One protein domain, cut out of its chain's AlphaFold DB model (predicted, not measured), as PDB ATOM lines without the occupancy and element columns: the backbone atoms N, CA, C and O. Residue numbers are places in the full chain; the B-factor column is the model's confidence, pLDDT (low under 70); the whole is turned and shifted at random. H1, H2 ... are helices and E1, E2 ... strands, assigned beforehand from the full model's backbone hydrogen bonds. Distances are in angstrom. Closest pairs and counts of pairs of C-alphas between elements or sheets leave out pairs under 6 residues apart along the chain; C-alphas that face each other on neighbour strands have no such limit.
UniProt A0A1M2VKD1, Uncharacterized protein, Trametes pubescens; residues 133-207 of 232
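This is residues 133 to 207 of the 232 residues of an uncharacterized protein of Trametes pubescens (UniProt A0A1M2VKD1). What would one see first? A three-stranded antiparallel sheet has H2 over one face and the other face bare, and H3 is side by side with H2. The short helix H1 lies away from the sheet at one end of the long axis, and the turn of the hairpin E1 and E2 makes the other end. What is it made of, and how large is it? The printed part has 75 residues, with three named helices and three named strands in the order H1 E1 E2 H2 E3 H3, a mixed class with strand order E2 E1 E3. It is only just compact, close to loose, with a radius of gyration of the C-alphas of 13.3 A, and elongated, spanning 44 by 24 by 17 A.

What is near the first helix? H1, residues 133 to 138, is not on the sheet. It is close to but not clearly touching H3, residues 195 to 205; their closest C-alphas, of Tyr 138 and Trp 195, are 6.3 A apart. How do the strands pair? E1, residues 146 to 152, is antiparallel to E2, residues 157 to 162, at 163 degrees, with N 149 and O 160 within hydrogen-bond range at 2.8 A. On the other side of E1, E3, residues 185 to 191, is antiparallel to it at 166 degrees, with N 150 and O 187 at 2.9 A. Where are the longer helices? H2, residues 164 to 172, is on the sheet at a height of 10.1 A, over E2 and E1, and runs along the strands at 6 degrees to E1 on the local plane. H2 and H3 touch at a shallow tilt of 23 degrees, the same way, their closest C-alphas being those of Asn 164 and Val 197, 6.3 A apart. In H1, H2 and H3 every O i to N i+4 pair is within hydrogen-bond range. Do strands and helices form a unit? E2, H2 and E3 form a split strand-helix-strand unit, two strands running the same way with E1 between them, and its crossover is right-handed.

Where does the first element begin? H1 begins at C-alpha 133, (34.184, -1.956, -10.143), and measures 8.5 A. How long are the others? E1 measures 19.5 A, E2 17.0 A, H2 12.1 A and E3 19.4 A. Where does the last element end? H3, 15.1 A long, ends at C-alpha 205, (40.443, -13.105, -25.882).

How far does it reach? The two C-alphas farthest apart, of Leu 136 and Met 155, are 45.0 A apart. Is it unbroken? The printed part has no cut, and H2 to E3 is a long link of 12 residues. Where is confidence low? The mean pLDDT of the printed part is 92.5, and residue 207 is under 70.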
ATOM      1  N   SER A 133      35.569  -1.679 -10.550       84.50
ATOM      2  CA  SER A 133      34.184  -1.956 -10.143       84.50
ATOM      3  C   SER A 133      33.724  -3.381 -10.468       84.50
ATOM      4  O   SER A 133      32.901  -3.917  -9.738       84.50
ATOM      5  N   ALA A 134      34.247  -4.015 -11.522       85.38
ATOM      6  CA  ALA A 134      33.942  -5.409 -11.835       85.38
ATOM      7  C   ALA A 134      34.575  -6.357 -10.804       85.38
ATOM      8  O   ALA A 134      33.912  -7.276 -10.332       85.38
ATOM      9  N   PHE A 135      35.810  -6.078 -10.369       86.25
ATOM     10  CA  PHE A 135      36.441  -6.818  -9.274       86.25
ATOM     11  C   PHE A 135      35.683  -6.648  -7.945       86.25
ATOM     12  O   PHE A 135      35.456  -7.633  -7.250       86.25
ATOM     13  N   LEU A 136      35.210  -5.441  -7.615       87.31
ATOM     14  CA  LEU A 136      34.373  -5.227  -6.424       87.31
ATOM     15  C   LEU A 136      33.024  -5.966  -6.510       87.31
ATOM     16  O   LEU A 136      32.581  -6.549  -5.522       87.31
ATOM     17  N   SER A 137      32.382  -5.977  -7.683       86.38
ATOM     18  CA  SER A 137      31.088  -6.642  -7.882       86.38
ATOM     19  C   SER A 137      31.169  -8.167  -7.969       86.38
ATOM     20  O   SER A 137      30.216  -8.824  -7.562       86.38
ATOM     21  N   TYR A 138      32.262  -8.740  -8.487       88.00
ATOM     22  CA  TYR A 138      32.332 -10.168  -8.841       88.00
ATOM     23  C   TYR A 138      33.561 -10.915  -8.308       88.00
ATOM     24  O   TYR A 138      33.552 -12.140  -8.309       88.00
ATOM     25  N   GLY A 139      34.587 -10.235  -7.787       88.00
ATOM     26  CA  GLY A 139      35.817 -10.863  -7.275       88.00
ATOM     27  C   GLY A 139      35.620 -11.778  -6.059       88.00
ATOM     28  O   GLY A 139      36.507 -12.559  -5.724       88.00
ATOM     29  N   HIS A 140      34.446 -11.727  -5.423       91.38
ATOM     30  CA  HIS A 140      34.038 -12.673  -4.383       91.38
ATOM     31  C   HIS A 140      33.557 -14.028  -4.944       91.38
ATOM     32  O   HIS A 140      33.482 -15.001  -4.196       91.38
ATOM     33  N   ILE A 141      33.247 -14.123  -6.244       92.62
ATOM     34  CA  ILE A 141      32.827 -15.365  -6.905       92.62
ATOM     35  C   ILE A 141      34.073 -16.192  -7.214       92.62
ATOM     36  O   ILE A 141      34.734 -15.998  -8.237       92.62
ATOM     37  N   ARG A 142      34.410 -17.114  -6.311       93.38
ATOM     38  CA  ARG A 142      35.584 -17.985  -6.435       93.38
ATOM     39  C   ARG A 142      35.171 -19.431  -6.196       93.38
ATOM     40  O   ARG A 142      34.737 -19.790  -5.106       93.38
ATOM     41  N   GLN A 143      35.334 -20.255  -7.223       94.19
ATOM     42  CA  GLN A 143      35.092 -21.695  -7.199       94.19
ATOM     43  C   GLN A 143      36.347 -22.411  -7.712       94.19
ATOM     44  O   GLN A 143      37.087 -21.862  -8.535       94.19
ATOM     45  N   GLN A 144      36.596 -23.639  -7.257       95.00
ATOM     46  CA  GLN A 144      37.524 -24.526  -7.958       95.00
ATOM     47  C   GLN A 144      36.866 -24.968  -9.270       95.00
ATOM     48  O   GLN A 144      35.774 -25.529  -9.253       95.00
ATOM     49  N   CYS A 145      37.508 -24.674 -10.397       96.12
ATOM     50  CA  CYS A 145      37.050 -25.057 -11.723       96.12
ATOM     51  C   CYS A 145      37.949 -26.167 -12.269       96.12
ATOM     52  O   CYS A 145      39.178 -26.061 -12.219       96.12
ATOM     53  N   LEU A 146      37.337 -27.203 -12.841       96.94
ATOM     54  CA  LEU A 146      38.046 -28.167 -13.677       96.94
ATOM     55  C   LEU A 146      38.024 -27.634 -15.108       96.94
ATOM     56  O   LEU A 146      36.954 -27.457 -15.688       96.94
ATOM     57  N   ILE A 147      39.194 -27.313 -15.657       97.38
ATOM     58  CA  ILE A 147      39.314 -26.641 -16.951       97.38
ATOM     59  C   ILE A 147      39.885 -27.634 -17.956       97.38
ATOM     60  O   ILE A 147      40.950 -28.209 -17.731       97.38
ATOM     61  N   GLU A 148      39.174 -27.830 -19.063       97.38
ATOM     62  CA  GLU A 148      39.595 -28.709 -20.152       97.38
ATOM     63  C   GLU A 148      39.929 -27.864 -21.381       97.38
ATOM     64  O   GLU A 148      39.143 -27.014 -21.806       97.38
ATOM     65  N   VAL A 149      41.108 -28.086 -21.953       95.94
ATOM     66  CA  VAL A 149      41.583 -27.430 -23.170       95.94
ATOM     67  C   VAL A 149      41.744 -28.502 -24.235       95.94
ATOM     68  O   VAL A 149      42.608 -29.372 -24.126       95.94
ATOM     69  N   ASN A 150      40.899 -28.427 -25.258       96.75
ATOM     70  CA  ASN A 150      40.784 -29.425 -26.309       96.75
ATOM     71  C   ASN A 150      41.195 -28.785 -27.640       96.75
ATOM     72  O   ASN A 150      40.527 -27.876 -28.143       96.75
ATOM     73  N   ASP A 151      42.316 -29.237 -28.190       96.25
ATOM     74  CA  ASP A 151      42.917 -28.711 -29.415       96.25
ATOM     75  C   ASP A 151      42.650 -29.658 -30.585       96.25
ATOM     76  O   ASP A 151      43.036 -30.826 -30.548       96.25
ATOM     77  N   TYR A 152      42.011 -29.148 -31.637       94.88
ATOM     78  CA  TYR A 152      41.518 -29.918 -32.777       94.88
ATOM     79  C   TYR A 152      42.143 -29.480 -34.104       94.88
ATOM     80  O   TYR A 152      42.394 -28.298 -34.371       94.88
ATOM     81  N   SER A 153      42.304 -30.462 -34.983       95.50
ATOM     82  CA  SER A 153      42.621 -30.330 -36.403       95.50
ATOM     83  C   SER A 153      41.962 -31.479 -37.173       95.50
ATOM     84  O   SER A 153      41.375 -32.371 -36.567       95.50
ATOM     85  N   THR A 154      42.081 -31.499 -38.500       95.38
ATOM     86  CA  THR A 154      41.538 -32.587 -39.335       95.38
ATOM     87  C   THR A 154      42.226 -33.941 -39.131       95.38
ATOM     88  O   THR A 154      41.647 -34.957 -39.491       95.38
ATOM     89  N   MET A 155      43.449 -33.971 -38.582       94.25
ATOM     90  CA  MET A 155      44.270 -35.192 -38.467       94.25
ATOM     91  C   MET A 155      44.693 -35.535 -37.032       94.25
ATOM     92  O   MET A 155      45.211 -36.621 -36.785       94.25
ATOM     93  N   ARG A 156      44.530 -34.608 -36.083       94.00
ATOM     94  CA  ARG A 156      44.996 -34.742 -34.696       94.00
ATOM     95  C   ARG A 156      44.084 -33.984 -33.741       94.00
ATOM     96  O   ARG A 156      43.703 -32.847 -34.029       94.00
ATOM     97  N   THR A 157      43.856 -34.586 -32.579       95.19
ATOM     98  CA  THR A 157      43.230 -33.962 -31.410       95.19
ATOM     99  C   THR A 157      44.169 -34.088 -30.207       95.19
ATOM    100  O   THR A 157      44.917 -35.061 -30.109       95.19
ATOM    101  N   SER A 158      44.143 -33.116 -29.300       95.62
ATOM    102  CA  SER A 158      44.807 -33.163 -27.994       95.62
ATOM    103  C   SER A 158      43.839 -32.710 -26.903       95.62
ATOM    104  O   SER A 158      43.009 -31.834 -27.144       95.62
ATOM    105  N   PHE A 159      43.963 -33.292 -25.713       95.81
ATOM    106  CA  PHE A 159      43.123 -33.013 -24.551       95.81
ATOM    107  C   PHE A 159      44.024 -32.711 -23.352       95.81
ATOM    108  O   PHE A 159      44.893 -33.516 -23.016       95.81
ATOM    109  N   GLY A 160      43.819 -31.573 -22.695       95.19
ATOM    110  CA  GLY A 160      44.522 -31.197 -21.470       95.19
ATOM    111  C   GLY A 160      43.538 -30.820 -20.370       95.19
ATOM    112  O   GLY A 160      42.602 -30.066 -20.621       95.19
ATOM    113  N   ARG A 161      43.757 -31.310 -19.148       96.38
ATOM    114  CA  ARG A 161      42.997 -30.918 -17.950       96.38
ATOM    115  C   ARG A 161      43.891 -30.154 -16.992       96.38
ATOM    116  O   ARG A 161      45.060 -30.500 -16.850       96.38
ATOM    117  N   MET A 162      43.343 -29.130 -16.347       95.56
ATOM    118  CA  MET A 162      44.091 -28.274 -15.431       95.56
ATOM    119  C   MET A 162      43.184 -27.531 -14.443       95.56
ATOM    120  O   MET A 162      41.987 -27.344 -14.669       95.56
ATOM    121  N   THR A 163      43.780 -27.098 -13.338       97.38
ATOM    122  CA  THR A 163      43.155 -26.278 -12.292       97.38
ATOM    123  C   THR A 163      43.185 -24.783 -12.636       97.38
ATOM    124  O   THR A 163      43.933 -24.344 -13.513       97.38
ATOM    125  N   ASN A 164      42.440 -23.960 -11.882       96.38
ATOM    126  CA  ASN A 164      42.447 -22.492 -12.008       96.38
ATOM    127  C   ASN A 164      43.867 -21.903 -12.089       96.38
ATOM    128  O   ASN A 164      44.151 -21.078 -12.953       96.38
ATOM    129  N   ALA A 165      44.762 -22.310 -11.181       96.25
ATOM    130  CA  ALA A 165      46.098 -21.727 -11.054       96.25
ATOM    131  C   ALA A 165      47.043 -22.154 -12.187       96.25
ATOM    132  O   ALA A 165      47.921 -21.395 -12.593       96.25
ATOM    133  N   GLU A 166      46.888 -23.366 -12.713       96.06
ATOM    134  CA  GLU A 166      47.613 -23.834 -13.897       96.06
ATOM    135  C   GLU A 166      47.126 -23.117 -15.153       96.06
ATOM    136  O   GLU A 166      47.941 -22.601 -15.912       96.06
ATOM    137  N   PHE A 167      45.810 -22.986 -15.320       95.75
ATOM    138  CA  PHE A 167      45.223 -22.293 -16.460       95.75
ATOM    139  C   PHE A 167      45.551 -20.796 -16.485       95.75
ATOM    140  O   PHE A 167      45.910 -20.261 -17.531       95.75
ATOM    141  N   ILE A 168      45.494 -20.107 -15.340       95.38
ATOM    142  CA  ILE A 168      45.865 -18.687 -15.256       95.38
ATOM    143  C   ILE A 168      47.356 -18.500 -15.582       95.38
ATOM    144  O   ILE A 168      47.695 -17.593 -16.342       95.38
ATOM    145  N   ARG A 169      48.243 -19.387 -15.098       95.88
ATOM    146  CA  ARG A 169      49.670 -19.390 -15.481       95.88
ATOM    147  C   ARG A 169      49.859 -19.635 -16.981       95.88
ATOM    148  O   ARG A 169      50.602 -18.893 -17.619       95.88
ATOM    149  N   LEU A 170      49.144 -20.610 -17.550       93.50
ATOM    150  CA  LEU A 170      49.155 -20.910 -18.983       93.50
ATOM    151  C   LEU A 170      48.738 -19.689 -19.814       93.50
ATOM    152  O   LEU A 170      49.408 -19.368 -20.788       93.50
ATOM    153  N   LEU A 171      47.651 -19.000 -19.438       92.94
ATOM    154  CA  LEU A 171      47.162 -17.811 -20.144       92.94
ATOM    155  C   LEU A 171      48.099 -16.601 -20.013       92.94
ATOM    156  O   LEU A 171      48.180 -15.808 -20.959       92.94
ATOM    157  N   ALA A 172      48.780 -16.455 -18.872       92.00
ATOM    158  CA  ALA A 172      49.724 -15.371 -18.614       92.00
ATOM    159  C   ALA A 172      50.992 -15.479 -19.478       92.00
ATOM    160  O   ALA A 172      51.429 -14.475 -20.039       92.00
ATOM    161  N   ASP A 173      51.546 -16.684 -19.655       93.31
ATOM    162  CA  ASP A 173      52.677 -16.905 -20.561       93.31
ATOM    163  C   ASP A 173      52.225 -16.860 -22.033       93.31
ATOM    164  O   ASP A 173      51.426 -17.674 -22.503       93.31
ATOM    165  N   SER A 174      52.750 -15.903 -22.799       89.69
ATOM    166  CA  SER A 174      52.471 -15.733 -24.230       89.69
ATOM    167  C   SER A 174      53.005 -16.872 -25.106       89.69
ATOM    168  O   SER A 174      52.467 -17.094 -26.194       89.69
ATOM    169  N   ASN A 175      54.019 -17.611 -24.650       90.06
ATOM    170  CA  ASN A 175      54.550 -18.777 -25.345       90.06
ATOM    171  C   ASN A 175      53.726 -20.028 -25.049       90.06
ATOM    172  O   ASN A 175      53.269 -20.662 -25.998       90.06
ATOM    173  N   ALA A 176      53.473 -20.351 -23.778       88.00
ATOM    174  CA  ALA A 176      52.693 -21.536 -23.416       88.00
ATOM    175  C   ALA A 176      51.207 -21.430 -23.822       88.00
ATOM    176  O   ALA A 176      50.609 -22.415 -24.253       88.00
ATOM    177  N   SER A 177      50.600 -20.235 -23.779       90.88
ATOM    178  CA  SER A 177      49.230 -20.032 -24.291       90.88
ATOM    179  C   SER A 177      49.101 -20.093 -25.816       90.88
ATOM    180  O   SER A 177      47.973 -20.186 -26.316       90.88
ATOM    181  N   ARG A 178      50.203 -20.027 -26.576       91.31
ATOM    182  CA  ARG A 178      50.160 -20.099 -28.042       91.31
ATOM    183  C   ARG A 178      49.610 -21.464 -28.475       91.31
ATOM    184  O   ARG A 178      49.849 -22.488 -27.843       91.31
ATOM    185  N   ARG A 179      48.820 -21.477 -29.549       90.88
ATOM    186  CA  ARG A 179      48.344 -22.728 -30.159       90.88
ATOM    187  C   ARG A 179      49.495 -23.377 -30.925       90.88
ATOM    188  O   ARG A 179      50.244 -22.668 -31.598       90.88
ATOM    189  N   GLU A 180      49.638 -24.697 -30.832       91.50
ATOM    190  CA  GLU A 180      50.613 -25.420 -31.655       91.50
ATOM    191  C   GLU A 180      50.251 -25.287 -33.154       91.50
ATOM    192  O   GLU A 180      49.066 -25.181 -33.478       91.50
ATOM    193  N   PRO A 181      51.217 -25.308 -34.097       93.44
ATOM    194  CA  PRO A 181      50.956 -24.953 -35.503       93.44
ATOM    195  C   PRO A 181      49.926 -25.827 -36.242       93.44
ATOM    196  O   PRO A 181      49.333 -25.387 -37.227       93.44
ATOM    197  N   TRP A 182      49.703 -27.062 -35.781       94.44
ATOM    198  CA  TRP A 182      48.699 -27.971 -36.346       94.44
ATOM    199  C   TRP A 182      47.269 -27.655 -35.875       94.44
ATOM    200  O   TRP A 182      46.310 -28.015 -36.557       94.44
ATOM    201  N   VAL A 183      47.110 -26.962 -34.741       96.06
ATOM    202  CA  VAL A 183      45.816 -26.690 -34.105       96.06
ATOM    203  C   VAL A 183      45.034 -25.666 -34.919       96.06
ATOM    204  O   VAL A 183      45.433 -24.509 -35.051       96.06
ATOM    205  N   LYS A 184      43.870 -26.073 -35.428       94.62
ATOM    206  CA  LYS A 184      42.936 -25.174 -36.121       94.62
ATOM    207  C   LYS A 184      41.956 -24.536 -35.141       94.62
ATOM    208  O   LYS A 184      41.717 -23.331 -35.204       94.62
ATOM    209  N   VAL A 185      41.436 -25.320 -34.198       94.38
ATOM    210  CA  VAL A 185      40.443 -24.877 -33.211       94.38
ATOM    211  C   VAL A 185      40.889 -25.295 -31.814       94.38
ATOM    212  O   VAL A 185      41.223 -26.453 -31.605       94.38
ATOM    213  N   ARG A 186      40.858 -24.358 -30.858       95.06
ATOM    214  CA  ARG A 186      40.995 -24.633 -29.420       95.06
ATOM    215  C   ARG A 186      39.642 -24.416 -28.764       95.06
ATOM    216  O   ARG A 186      39.179 -23.274 -28.726       95.06
ATOM    217  N   TRP A 187      39.028 -25.477 -28.259       95.62
ATOM    218  CA  TRP A 187      37.867 -25.395 -27.379       95.62
ATOM    219  C   TRP A 187      38.352 -25.371 -25.928       95.62
ATOM    220  O   TRP A 187      39.265 -26.107 -25.558       95.62
ATOM    221  N   ILE A 188      37.771 -24.490 -25.117       95.75
ATOM    222  CA  ILE A 188      38.043 -24.393 -23.684       95.75
ATOM    223  C   ILE A 188      36.718 -24.621 -22.962       95.75
ATOM    224  O   ILE A 188      35.774 -23.854 -23.153       95.75
ATOM    225  N   ASN A 189      36.658 -25.676 -22.156       95.94
ATOM    226  CA  ASN A 189      35.555 -25.987 -21.258       95.94
ATOM    227  C   ASN A 189      35.947 -25.566 -19.833       95.94
ATOM    228  O   ASN A 189      37.063 -25.836 -19.392       95.94
ATOM    229  N   VAL A 190      35.044 -24.900 -19.111       96.12
ATOM    230  CA  VAL A 190      35.276 -24.438 -17.734       96.12
ATOM    231  C   VAL A 190      34.186 -25.031 -16.845       96.12
ATOM    232  O   VAL A 190      33.065 -24.528 -16.791       96.12
ATOM    233  N   GLY A 191      34.517 -26.118 -16.151       94.44
ATOM    234  CA  GLY A 191      33.639 -26.787 -15.196       94.44
ATOM    235  C   GLY A 191      33.545 -26.013 -13.884       94.44
ATOM    236  O   GLY A 191      34.246 -26.338 -12.929       94.44
ATOM    237  N   GLY A 192      32.705 -24.976 -13.854       93.44
ATOM    238  CA  GLY A 192      32.452 -24.107 -12.698       93.44
ATOM    239  C   GLY A 192      32.528 -22.619 -13.056       93.44
ATOM    240  O   GLY A 192      32.799 -22.263 -14.202       93.44
ATOM    241  N   ILE A 193      32.308 -21.733 -12.082       92.50
ATOM    242  CA  ILE A 193      32.427 -20.283 -12.278       92.50
ATOM    243  C   ILE A 193      33.345 -19.640 -11.233       92.50
ATOM    244  O   ILE A 193      33.081 -19.635 -10.035       92.50
ATOM    245  N   SER A 194      34.444 -19.061 -11.711       94.88
ATOM    246  CA  SER A 194      35.400 -18.318 -10.895       94.88
ATOM    247  C   SER A 194      35.790 -17.036 -11.612       94.88
ATOM    248  O   SER A 194      36.189 -17.074 -12.782       94.88
ATOM    249  N   TRP A 195      35.681 -15.899 -10.924       94.25
ATOM    250  CA  TRP A 195      35.982 -14.586 -11.490       94.25
ATOM    251  C   TRP A 195      37.413 -14.509 -12.027       94.25
ATOM    252  O   TRP A 195      37.628 -13.971 -13.109       94.25
ATOM    253  N   ASP A 196      38.378 -15.114 -11.334       94.12
ATOM    254  CA  ASP A 196      39.790 -15.124 -11.738       94.12
ATOM    255  C   ASP A 196      39.993 -15.805 -13.108       94.12
ATOM    256  O   ASP A 196      40.756 -15.331 -13.946       94.12
ATOM    257  N   VAL A 197      39.256 -16.893 -13.370       95.19
ATOM    258  CA  VAL A 197      39.321 -17.654 -14.631       95.19
ATOM    259  C   VAL A 197      38.600 -16.910 -15.758       95.19
ATOM    260  O   VAL A 197      39.139 -16.769 -16.857       95.19
ATOM    261  N   VAL A 198      37.393 -16.403 -15.488       92.88
ATOM    262  CA  VAL A 198      36.570 -15.690 -16.481       92.88
ATOM    263  C   VAL A 198      37.203 -14.351 -16.868       92.88
ATOM    264  O   VAL A 198      37.248 -14.013 -18.050       92.88
ATOM    265  N   SER A 199      37.747 -13.607 -15.900       92.25
ATOM    266  CA  SER A 199      38.467 -12.358 -16.165       92.25
ATOM    267  C   SER A 199      39.757 -12.607 -16.948       92.25
ATOM    268  O   SER A 199      39.974 -11.923 -17.945       92.25
ATOM    269  N   ALA A 200      40.561 -13.622 -16.609       92.81
ATOM    270  CA  ALA A 200      41.749 -13.982 -17.390       92.81
ATOM    271  C   ALA A 200      41.407 -14.349 -18.850       92.81
ATOM    272  O   ALA A 200      42.062 -13.869 -19.777       92.81
ATOM    273  N   LEU A 201      40.341 -15.129 -19.072       91.81
ATOM    274  CA  LEU A 201      39.822 -15.443 -20.411       91.81
ATOM    275  C   LEU A 201      39.393 -14.189 -21.181       91.81
ATOM    276  O   LEU A 201      39.798 -13.998 -22.329       91.81
ATOM    277  N   ALA A 202      38.600 -13.324 -20.550       89.81
ATOM    278  CA  ALA A 202      38.104 -12.099 -21.164       89.81
ATOM    279  C   ALA A 202      39.231 -11.084 -21.441       89.81
ATOM    280  O   ALA A 202      39.198 -10.394 -22.455       89.81
ATOM    281  N   LEU A 203      40.278 -11.038 -20.614       89.25
ATOM    282  CA  LEU A 203      41.473 -10.228 -20.870       89.25
ATOM    283  C   LEU A 203      42.318 -10.779 -22.027       89.25
ATOM    284  O   LEU A 203      42.856  -9.992 -22.806       89.25
ATOM    285  N   LYS A 204      42.418 -12.112 -22.159       87.88
ATOM    286  CA  LYS A 204      43.193 -12.781 -23.217       87.88
ATOM    287  C   LYS A 204      42.520 -12.726 -24.590       87.88
ATOM    288  O   LYS A 204      43.212 -12.550 -25.590       87.88
ATOM    289  N   TYR A 205      41.199 -12.909 -24.638       86.00
ATOM    290  CA  TYR A 205      40.443 -13.105 -25.882       86.00
ATOM    291  C   TYR A 205      39.406 -12.002 -26.181       86.00
ATOM    292  O   TYR A 205      38.896 -11.949 -27.296       86.00
ATOM    293  N   GLY A 206      39.093 -11.117 -25.228       71.88
ATOM    294  CA  GLY A 206      38.064 -10.070 -25.341       71.88
ATOM    295  C   GLY A 206      38.580  -8.697 -25.793       71.88
ATOM    296  O   GLY A 206      38.286  -7.683 -25.161       71.88
ATOM    297  N   THR A 207      39.373  -8.641 -26.864       56.56
ATOM    298  CA  THR A 207      39.729  -7.393 -27.577       56.56
ATOM    299  C   THR A 207      38.726  -7.137 -28.714       56.56
ATOM    300  O   THR A 207      38.271  -8.105 -29.324       56.56
TER     301      THR A 207